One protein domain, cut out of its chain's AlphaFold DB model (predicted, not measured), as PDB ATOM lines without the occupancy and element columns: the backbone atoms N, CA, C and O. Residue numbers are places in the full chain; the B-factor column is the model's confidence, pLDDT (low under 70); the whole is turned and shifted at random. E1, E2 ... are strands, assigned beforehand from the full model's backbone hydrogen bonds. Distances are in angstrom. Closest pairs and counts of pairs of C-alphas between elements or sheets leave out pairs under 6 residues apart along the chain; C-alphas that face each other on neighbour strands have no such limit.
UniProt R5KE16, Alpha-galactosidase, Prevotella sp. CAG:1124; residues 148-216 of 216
ATOM      1  N   PRO A 148     -38.482  53.634  38.844       90.75
ATOM      2  CA  PRO A 148     -38.077  53.971  37.486       90.75
ATOM      3  C   PRO A 148     -39.200  53.683  36.478       90.75
ATOM      4  O   PRO A 148     -39.836  52.627  36.497       90.75
ATOM      5  N   SER A 149     -39.423  54.630  35.563       88.25
ATOM      6  CA  SER A 149     -40.298  54.420  34.407       88.25
ATOM      7  C   SER A 149     -39.665  53.395  33.464       88.25
ATOM      8  O   SER A 149     -38.467  53.465  33.196       88.25
ATOM      9  N   GLY A 150     -40.458  52.431  32.990       86.44
ATOM     10  CA  GLY A 150     -39.965  51.320  32.168       86.44
ATOM     11  C   GLY A 150     -39.134  50.277  32.928       86.44
ATOM     12  O   GLY A 150     -38.543  49.414  32.286       86.44
ATOM     13  N   GLY A 151     -39.073  50.356  34.263       90.31
ATOM     14  CA  GLY A 151     -38.456  49.334  35.111       90.31
ATOM     15  C   GLY A 151     -39.292  48.057  35.227       90.31
ATOM     16  O   GLY A 151     -40.472  48.017  34.868       90.31
ATOM     17  N   GLU A 152     -38.681  47.018  35.788       94.19
ATOM     18  CA  GLU A 152     -39.346  45.764  36.142       94.19
ATOM     19  C   GLU A 152     -40.000  45.927  37.519       94.19
ATOM     20  O   GLU A 152     -39.516  45.427  38.536       94.19
ATOM     21  N   ASN A 153     -41.092  46.692  37.542       94.94
ATOM     22  CA  ASN A 153     -41.790  47.081  38.761       94.94
ATOM     23  C   ASN A 153     -42.828  46.026  39.184       94.94
ATOM     24  O   ASN A 153     -43.636  45.564  38.371       94.94
ATOM     25  N   TYR A 154     -42.845  45.697  40.474       95.50
ATOM     26  CA  TYR A 154     -43.746  44.724  41.086       95.50
ATOM     27  C   TYR A 154     -44.356  45.251  42.386       95.50
ATOM     28  O   TYR A 154     -43.793  46.110  43.070       95.50
ATOM     29  N   ILE A 155     -45.514  44.691  42.729       95.62
ATOM     30  CA  ILE A 155     -46.199  44.883  44.004       95.62
ATOM     31  C   ILE A 155     -46.254  43.541  44.728       95.62
ATOM     32  O   ILE A 155     -46.692  42.548  44.152       95.62
ATOM     33  N   TYR A 156     -45.808  43.504  45.979       95.25
ATOM     34  CA  TYR A 156     -45.947  42.344  46.851       95.25
ATOM     35  C   TYR A 156     -47.360  42.262  47.438       95.25
ATOM     36  O   TYR A 156     -47.888  43.248  47.958       95.25
ATOM     37  N   ASP A 157     -47.941  41.074  47.345       92.50
ATOM     38  CA  ASP A 157     -49.286  40.721  47.783       92.50
ATOM     39  C   ASP A 157     -49.189  39.583  48.809       92.50
ATOM     40  O   ASP A 157     -48.769  38.461  48.492       92.50
ATOM     41  N   MET A 158     -49.526  39.918  50.052       92.50
ATOM     42  CA  MET A 158     -49.639  39.009  51.179       92.50
ATOM     43  C   MET A 158     -51.125  38.688  51.411       92.50
ATOM     44  O   MET A 158     -51.891  39.587  51.772       92.50
ATOM     45  N   PRO A 159     -51.544  37.422  51.241       90.44
ATOM     46  CA  PRO A 159     -52.942  37.023  51.398       90.44
ATOM     47  C   PRO A 159     -53.388  37.161  52.853       90.44
ATOM     48  O   PRO A 159     -52.569  37.007  53.759       90.44
ATOM     49  N   PHE A 160     -54.678  37.400  53.099       85.69
ATOM     50  CA  PHE A 160     -55.198  37.311  54.462       85.69
ATOM     51  C   PHE A 160     -55.211  35.851  54.933       85.69
ATOM     52  O   PHE A 160     -55.440  34.937  54.149       85.69
ATOM     53  N   ASP A 161     -55.041  35.628  56.238       73.38
ATOM     54  CA  ASP A 161     -55.030  34.280  56.839       73.38
ATOM     55  C   ASP A 161     -56.335  33.488  56.582       73.38
ATOM     56  O   ASP A 161     -56.360  32.262  56.569       73.38
ATOM     57  N   ASN A 162     -57.444  34.184  56.290       75.31
ATOM     58  CA  ASN A 162     -58.718  33.558  55.931       75.31
ATOM     59  C   ASN A 162     -58.925  33.341  54.416       75.31
ATOM     60  O   ASN A 162     -59.982  32.842  54.018       75.31
ATOM     61  N   ASP A 163     -57.936  33.674  53.585       73.81
ATOM     62  CA  ASP A 163     -57.939  33.464  52.136       73.81
ATOM     63  C   ASP A 163     -57.363  32.077  51.821       73.81
ATOM     64  O   ASP A 163     -56.290  31.923  51.232       73.81
ATOM     65  N   ASN A 164     -58.077  31.038  52.264       58.56
ATOM     66  CA  ASN A 164     -57.703  29.645  52.026       58.56
ATOM     67  C   ASN A 164     -57.250  29.441  50.563       58.56
ATOM     68  O   ASN A 164     -58.003  29.736  49.633       58.56
ATOM     69  N   TRP A 165     -56.053  28.862  50.387       71.88
ATOM     70  CA  TRP A 165     -55.425  28.464  49.110       71.88
ATOM     71  C   TRP A 165     -54.745  29.563  48.271       71.88
ATOM     72  O   TRP A 165     -54.234  29.243  47.195       71.88
ATOM     73  N   VAL A 166     -54.670  30.815  48.737       78.12
ATOM     74  CA  VAL A 166     -53.884  31.869  48.067       78.12
ATOM     75  C   VAL A 166     -52.481  31.933  48.675       78.12
ATOM     76  O   VAL A 166     -52.319  31.989  49.888       78.12
ATOM     77  N   GLY A 167     -51.449  31.880  47.830       85.06
ATOM     78  CA  GLY A 167     -50.057  32.043  48.251       85.06
ATOM     79  C   GLY A 167     -49.588  33.491  48.136       85.06
ATOM     80  O   GLY A 167     -50.184  34.292  47.417       85.06
ATOM     81  N   TYR A 168     -48.472  33.800  48.790       90.75
ATOM     82  CA  TYR A 168     -47.734  35.043  48.570       90.75
ATOM     83  C   TYR A 168     -47.438  35.243  47.084       90.75
ATOM     84  O   TYR A 168     -47.017  34.304  46.398       90.75
ATOM     85  N   SER A 169     -47.624  36.462  46.587       91.62
ATOM     86  CA  SER A 169     -47.379  36.751  45.180       91.62
ATOM     87  C   SER A 169     -46.715  38.106  44.960       91.62
ATOM     88  O   SER A 169     -46.710  38.987  45.818       91.62
ATOM     89  N   ALA A 170     -46.098  38.248  43.791       93.38
ATOM     90  CA  ALA A 170     -45.618  39.520  43.284       93.38
ATOM     91  C   ALA A 170     -46.364  39.801  41.980       93.38
ATOM     92  O   ALA A 170     -46.250  39.042  41.014       93.38
ATOM     93  N   ARG A 171     -47.141  40.881  41.953       92.75
ATOM     94  CA  ARG A 171     -47.919  41.280  40.785       92.75
ATOM     95  C   ARG A 171     -47.148  42.310  39.964       92.75
ATOM     96  O   ARG A 171     -46.622  43.254  40.552       92.75
ATOM     97  N   PRO A 172     -47.065  42.161  38.632       92.25
ATOM     98  CA  PRO A 172     -46.439  43.171  37.788       92.25
ATOM     99  C   PRO A 172     -47.204  44.500  37.876       92.25
ATOM    100  O   PRO A 172     -48.418  44.522  38.069       92.25
ATOM    101  N   TRP A 173     -46.509  45.623  37.699       90.38
ATOM    102  CA  TRP A 173     -47.085  46.969  37.847       90.38
ATOM    103  C   TRP A 173     -48.262  47.276  36.902       90.38
ATOM    104  O   TRP A 173     -49.081  48.147  37.179       90.38
ATOM    105  N   ASN A 174     -48.390  46.541  35.797       85.62
ATOM    106  CA  ASN A 174     -49.434  46.746  34.791       85.62
ATOM    107  C   ASN A 174     -50.822  46.203  35.189       85.62
ATOM    108  O   ASN A 174     -51.755  46.299  34.393       85.62
ATOM    109  N   VAL A 175     -50.994  45.651  36.399       82.50
ATOM    110  CA  VAL A 175     -52.297  45.126  36.849       82.50
ATOM    111  C   VAL A 175     -53.391  46.191  36.938       82.50
ATOM    112  O   VAL A 175     -54.556  45.821  36.876       82.50
ATOM    113  N   THR A 176     -53.043  47.483  37.041       81.19
ATOM    114  CA  THR A 176     -53.960  48.656  37.052       81.19
ATOM    115  C   THR A 176     -55.195  48.552  37.963       81.19
ATOM    116  O   THR A 176     -56.159  49.303  37.830       81.19
ATOM    117  N   GLN A 177     -55.168  47.628  38.921       85.75
ATOM    118  CA  GLN A 177     -56.240  47.315  39.857       85.75
ATOM    119  C   GLN A 177     -55.704  47.410  41.282       85.75
ATOM    120  O   GLN A 177     -54.502  47.269  41.513       85.75
ATOM    121  N   GLY A 178     -56.606  47.647  42.235       88.62
ATOM    122  CA  GLY A 178     -56.254  47.648  43.650       88.62
ATOM    123  C   GLY A 178     -55.725  46.282  44.077       88.62
ATOM    124  O   GLY A 178     -56.380  45.264  43.862       88.62
ATOM    125  N   ASN A 179     -54.544  46.283  44.685       90.81
ATOM    126  CA  ASN A 179     -53.881  45.123  45.254       90.81
ATOM    127  C   ASN A 179     -53.955  45.211  46.786       90.81
ATOM    128  O   ASN A 179     -53.095  45.869  47.386       90.81
ATOM    129  N   PRO A 180     -55.001  44.645  47.416       92.38
ATOM    130  CA  PRO A 180     -55.072  44.543  48.865       92.38
ATOM    131  C   PRO A 180     -54.066  43.498  49.357       92.38
ATOM    132  O   PRO A 180     -53.944  42.437  48.764       92.38
ATOM    133  N   SER A 181     -53.381  43.809  50.448       93.44
ATOM    134  CA  SER A 181     -52.387  42.961  51.101       93.44
ATOM    135  C   SER A 181     -52.620  43.017  52.607       93.44
ATOM    136  O   SER A 181     -52.898  44.100  53.128       93.44
ATOM    137  N   CYS A 182     -52.524  41.898  53.319       92.69
ATOM    138  CA  CYS A 182     -52.589  41.899  54.779       92.69
ATOM    139  C   CYS A 182     -51.215  42.194  55.383       92.69
ATOM    140  O   CYS A 182     -50.212  41.773  54.817       92.69
ATOM    141  N   GLU A 183     -51.181  42.905  56.515       91.75
ATOM    142  CA  GLU A 183     -49.986  43.257  57.306       91.75
ATOM    143  C   GLU A 183     -48.889  44.056  56.582       91.75
ATOM    144  O   GLU A 183     -48.472  45.094  57.074       91.75
ATOM    145  N   VAL A 184     -48.418  43.642  55.410       94.81
ATOM    146  CA  VAL A 184     -47.334  44.279  54.662       94.81
ATOM    147  C   VAL A 184     -47.606  44.264  53.159       94.81
ATOM    148  O   VAL A 184     -48.128  43.302  52.607       94.81
ATOM    149  N   SER A 185     -47.200  45.322  52.461       96.31
ATOM    150  CA  SER A 185     -47.030  45.339  51.007       96.31
ATOM    151  C   SER A 185     -45.724  46.046  50.649       96.31
ATOM    152  O   SER A 185     -45.145  46.788  51.447       96.31
ATOM    153  N   ALA A 186     -45.238  45.803  49.438       96.38
ATOM    154  CA  ALA A 186     -44.030  46.425  48.928       96.38
ATOM    155  C   ALA A 186     -44.197  46.780  47.454       96.38
ATOM    156  O   ALA A 186     -44.699  45.975  46.678       96.38
ATOM    157  N   MET A 187     -43.713  47.953  47.065       95.94
ATOM    158  CA  MET A 187     -43.648  48.422  45.685       95.94
ATOM    159  C   MET A 187     -42.182  48.562  45.318       95.94
ATOM    160  O   MET A 187     -41.503  49.415  45.887       95.94
ATOM    161  N   TYR A 188     -41.676  47.740  44.404       96.50
ATOM    162  CA  TYR A 188     -40.241  47.675  44.130       96.50
ATOM    163  C   TYR A 188     -39.924  47.413  42.661       96.50
ATOM    164  O   TYR A 188     -40.732  46.854  41.929       96.50
ATOM    165  N   ASP A 189     -38.719  47.798  42.255       96.56
ATOM    166  CA  ASP A 189     -38.136  47.481  40.953       96.56
ATOM    167  C   ASP A 189     -37.100  46.355  41.099       96.56
ATOM    168  O   ASP A 189     -36.227  46.404  41.973       96.56
ATOM    169  N   VAL A 190     -37.177  45.335  40.242       95.88
ATOM    170  CA  VAL A 190     -36.291  44.160  40.307       95.88
ATOM    171  C   VAL A 190     -34.844  44.528  39.985       95.88
ATOM    172  O   VAL A 190     -33.928  44.048  40.657       95.88
ATOM    173  N   SER A 191     -34.636  45.390  38.987       94.44
ATOM    174  CA  SER A 191     -33.303  45.731  38.482       94.44
ATOM    175  C   SER A 191     -32.521  46.616  39.453       94.44
ATOM    176  O   SER A 191     -31.396  46.294  39.828       94.44
ATOM    177  N   SER A 192     -33.117  47.724  39.895       94.69
ATOM    178  CA  SER A 192     -32.477  48.689  40.796       94.69
ATOM    179  C   SER A 192     -32.552  48.304  42.270       94.69
ATOM    180  O   SER A 192     -31.830  48.890  43.073       94.69
ATOM    181  N   ARG A 193     -33.423  47.351  42.641       93.81
ATOM    182  CA  ARG A 193     -33.720  46.963  44.036       93.81
ATOM    183  C   ARG A 193     -34.258  48.100  44.908       93.81
ATOM    184  O   ARG A 193     -34.352  47.953  46.123       93.81
ATOM    185  N   ASN A 194     -34.648  49.215  44.298       93.88
ATOM    186  CA  ASN A 194     -35.319  50.298  44.995       93.88
ATOM    187  C   ASN A 194     -36.778  49.925  45.245       93.88
ATOM    188  O   ASN A 194     -37.433  49.354  44.374       93.88
ATOM    189  N   GLY A 195     -37.309  50.321  46.397       94.56
ATOM    190  CA  GLY A 195     -38.716  50.121  46.699       94.56
ATOM    191  C   GLY A 195     -39.200  50.903  47.906       94.56
ATOM    192  O   GLY A 195     -38.417  51.545  48.605       94.56
ATOM    193  N   LEU A 196     -40.508  50.843  48.115       96.38
ATOM    194  CA  LEU A 196     -41.203  51.317  49.301       96.38
ATOM    195  C   LEU A 196     -41.902  50.117  49.938       96.38
ATOM    196  O   LEU A 196     -42.672  49.434  49.265       96.38
ATOM    197  N   ILE A 197     -41.625  49.870  51.214       96.88
ATOM    198  CA  ILE A 197     -42.296  48.847  52.018       96.88
ATOM    199  C   ILE A 197     -43.203  49.579  52.999       96.88
ATOM    200  O   ILE A 197     -42.771  50.532  53.644       96.88
ATOM    201  N   VAL A 198     -44.452  49.136  53.096       96.75
ATOM    202  CA  VAL A 198     -45.422  49.639  54.070       96.75
ATOM    203  C   VAL A 198     -45.987  48.436  54.798       96.75
ATOM    204  O   VAL A 198     -46.455  47.498  54.153       96.75
ATOM    205  N   GLY A 199     -45.942  48.460  56.125       95.12
ATOM    206  CA  GLY A 199     -46.505  47.397  56.938       95.12
ATOM    207  C   GLY A 199     -46.965  47.877  58.306       95.12
ATOM    208  O   GLY A 199     -46.540  48.932  58.779       95.12
ATOM    209  N   SER A 200     -47.858  47.105  58.908       93.06
ATOM    210  CA  SER A 200     -48.277  47.220  60.299       93.06
ATOM    211  C   SER A 200     -47.127  46.861  61.241       93.06
ATOM    212  O   SER A 200     -46.266  46.028  60.946       93.06
ATOM    213  N   ILE A 201     -47.121  47.508  62.403       91.06
ATOM    214  CA  ILE A 201     -46.200  47.204  63.505       91.06
ATOM    215  C   ILE A 201     -46.928  46.471  64.632       91.06
ATOM    216  O   ILE A 201     -46.348  45.594  65.260       91.06
ATOM    217  N   GLU A 202     -48.198  46.804  64.860       82.62
ATOM    218  CA  GLU A 202     -49.069  46.144  65.831       82.62
ATOM    219  C   GLU A 202     -50.070  45.240  65.107       82.62
ATOM    220  O   GLU A 202     -50.641  45.644  64.092       82.62
ATOM    221  N   HIS A 203     -50.295  44.037  65.639       73.81
ATOM    222  CA  HIS A 203     -51.096  42.988  64.981       73.81
ATOM    223  C   HIS A 203     -52.102  42.291  65.916       73.81
ATOM    224  O   HIS A 203     -52.816  41.388  65.488       73.81
ATOM    225  N   ASP A 204     -52.206  42.708  67.182       78.88
ATOM    226  CA  ASP A 204     -52.984  41.952  68.177       78.88
ATOM    227  C   ASP A 204     -54.482  42.284  68.162       78.88
ATOM    228  O   ASP A 204     -55.331  41.399  68.258       78.88
ATOM    229  N   ASN A 205     -54.821  43.572  68.053       85.19
ATOM    230  CA  ASN A 205     -56.194  44.053  68.253       85.19
ATOM    231  C   ASN A 205     -56.919  44.410  66.949       85.19
ATOM    232  O   ASN A 205     -58.147  44.510  66.935       85.19
ATOM    233  N   TRP A 206     -56.174  44.633  65.867       88.62
ATOM    234  CA  TRP A 206     -56.694  45.171  64.615       88.62
ATOM    235  C   TRP A 206     -56.356  44.251  63.455       88.62
ATOM    236  O   TRP A 206     -55.222  43.808  63.312       88.62
ATOM    237  N   LYS A 207     -57.330  44.033  62.571       90.12
ATOM    238  CA  LYS A 207     -57.033  43.526  61.235       90.12
ATOM    239  C   LYS A 207     -56.402  44.664  60.439       90.12
ATOM    240  O   LYS A 207     -57.045  45.700  60.262       90.12
ATOM    241  N   SER A 208     -55.182  44.470  59.958       92.06
ATOM    242  CA  SER A 208     -54.474  45.477  59.174       92.06
ATOM    243  C   SER A 208     -54.431  45.109  57.689       92.06
ATOM    244  O   SER A 208     -54.619  43.954  57.296       92.06
ATOM    245  N   GLY A 209     -54.213  46.107  56.837       93.25
ATOM    246  CA  GLY A 209     -54.038  45.873  55.415       93.25
ATOM    247  C   GLY A 209     -53.580  47.112  54.663       93.25
ATOM    248  O   GLY A 209     -53.813  48.245  55.077       93.25
ATOM    249  N   ILE A 210     -52.922  46.874  53.536       95.50
ATOM    250  CA  ILE A 210     -52.388  47.887  52.639       95.50
ATOM    251  C   ILE A 210     -53.010  47.642  51.272       95.50
ATOM    252  O   ILE A 210     -52.922  46.544  50.737       95.50
ATOM    253  N   THR A 211     -53.648  48.661  50.698       95.31
ATOM    254  CA  THR A 211     -54.156  48.596  49.321       95.31
ATOM    255  C   THR A 211     -53.384  49.563  48.445       95.31
ATOM    256  O   THR A 211     -53.312  50.754  48.744       95.31
ATOM    257  N   VAL A 212     -52.837  49.056  47.342       94.31
ATOM    258  CA  VAL A 212     -52.077  49.852  46.371       94.31
ATOM    259  C   VAL A 212     -52.661  49.649  44.986       94.31
ATOM    260  O   VAL A 212     -52.881  48.518  44.571       94.31
ATOM    261  N   THR A 213     -52.867  50.737  44.251       93.50
ATOM    262  CA  THR A 213     -53.285  50.690  42.846       93.50
ATOM    263  C   THR A 213     -52.179  51.298  41.984       93.50
ATOM    264  O   THR A 213     -51.966  52.511  42.059       93.50
ATOM    265  N   PRO A 214     -51.445  50.505  41.183       88.50
ATOM    266  CA  PRO A 214     -50.490  51.048  40.227       88.50
ATOM    267  C   PRO A 214     -51.223  51.650  39.023       88.50
ATOM    268  O   PRO A 214     -52.255  51.139  38.599       88.50
ATOM    269  N   ASN A 215     -50.675  52.716  38.435       78.56
ATOM    270  CA  ASN A 215     -51.309  53.413  37.306       78.56
ATOM    271  C   ASN A 215     -50.950  52.860  35.913       78.56
ATOM    272  O   ASN A 215     -51.381  53.448  34.924       78.56
ATOM    273  N   GLY A 216     -50.252  51.719  35.834       64.12
ATOM    274  CA  GLY A 216     -49.820  51.115  34.566       64.12
ATOM    275  C   GLY A 216     -48.595  51.781  33.959       64.12
ATOM    276  O   GLY A 216     -48.473  53.022  34.046       64.12
TER     277      GLY A 216
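AT A GLANCE: This is residues 148 to 216 of the 216 residues of the protein "Alpha-galactosidase" of Prevotella sp. CAG:1124 (UniProt R5KE16). This is a small, elongated sandwich of two unequal sheets: the four strands E2, E1, E4 and E5 make one twisted antiparallel sheet, and the two-stranded sheet of E3 and E6 covers part of one of its faces, its strands at 31 degrees to those of the larger sheet. The chain changes from sheet to sheet three times, at the links E2 to E3, E3 to E4 and E5 to E6. The printed part has 69 residues with no named helix and six named strands, E1 to E6 in chain order; the class is all strand, though 28 of the 69 residues, under half, are in named elements. The whole is compact, with a radius of gyration of the C-alphas of 12.6 A, and spans 40 by 24 by 18 A.

HOW THE PARTS SIT: Begin at E1, residues 153 to 157, an inner strand of the larger sheet. Its hairpin partner is the edge strand E2, residues 169 to 172, antiparallel at 149 degrees; look there for N 155 and O 171, 2.8 A apart. E3, residues 179 to 182, belongs to the other sheet, and its Ser 181 and Asp 157 of E1 are the closest C-alphas of the two strands, at 5.1 A. E4, residues 184 to 189, returns to the larger sheet as the antiparallel neighbour of E1 at 165 degrees, with N 156 and O 186 at 2.8 A. The edge strand E5, residues 195 to 199, forms a hairpin with E4 at 178 degrees; N 187 and O 196 are 2.8 A apart. E6, residues 209 to 212, is the antiparallel neighbour of E3 at 161 degrees, with N 181 and O 210 at 2.8 A. Toward the larger sheet, the closest C-alphas of E4 and E6 are Ser 185 and Ile 210, 6.2 A apart. E1 and E6 are near each other, while E2 is apart from E5 and E6.

IN THESE COORDINATES: Find C-alpha 153 at (-41.790, 47.081, 38.761); from there E1 runs 13.3 A to C-alpha 157. The longest strand, E4, starts at C-alpha 184, at (-47.334, 44.279, 54.662), and covers 16.8 A. E5 covers 13.2 A, E2 9.8 A, and E3 and E6 10.1 A each; E6 ends at C-alpha 212, at (-52.077, 49.852, 46.371).

THE WHOLE: The two C-alphas farthest apart, those of Gly 150 and Asn 205, are 40.2 A from each other. The printed part has no cut. The link E1 to E2, with 11 residues, is long; E3 to E4 and E4 to E5 are tight. Mean pLDDT of the printed part is 89.2, and residues 164 and 216 are under 70.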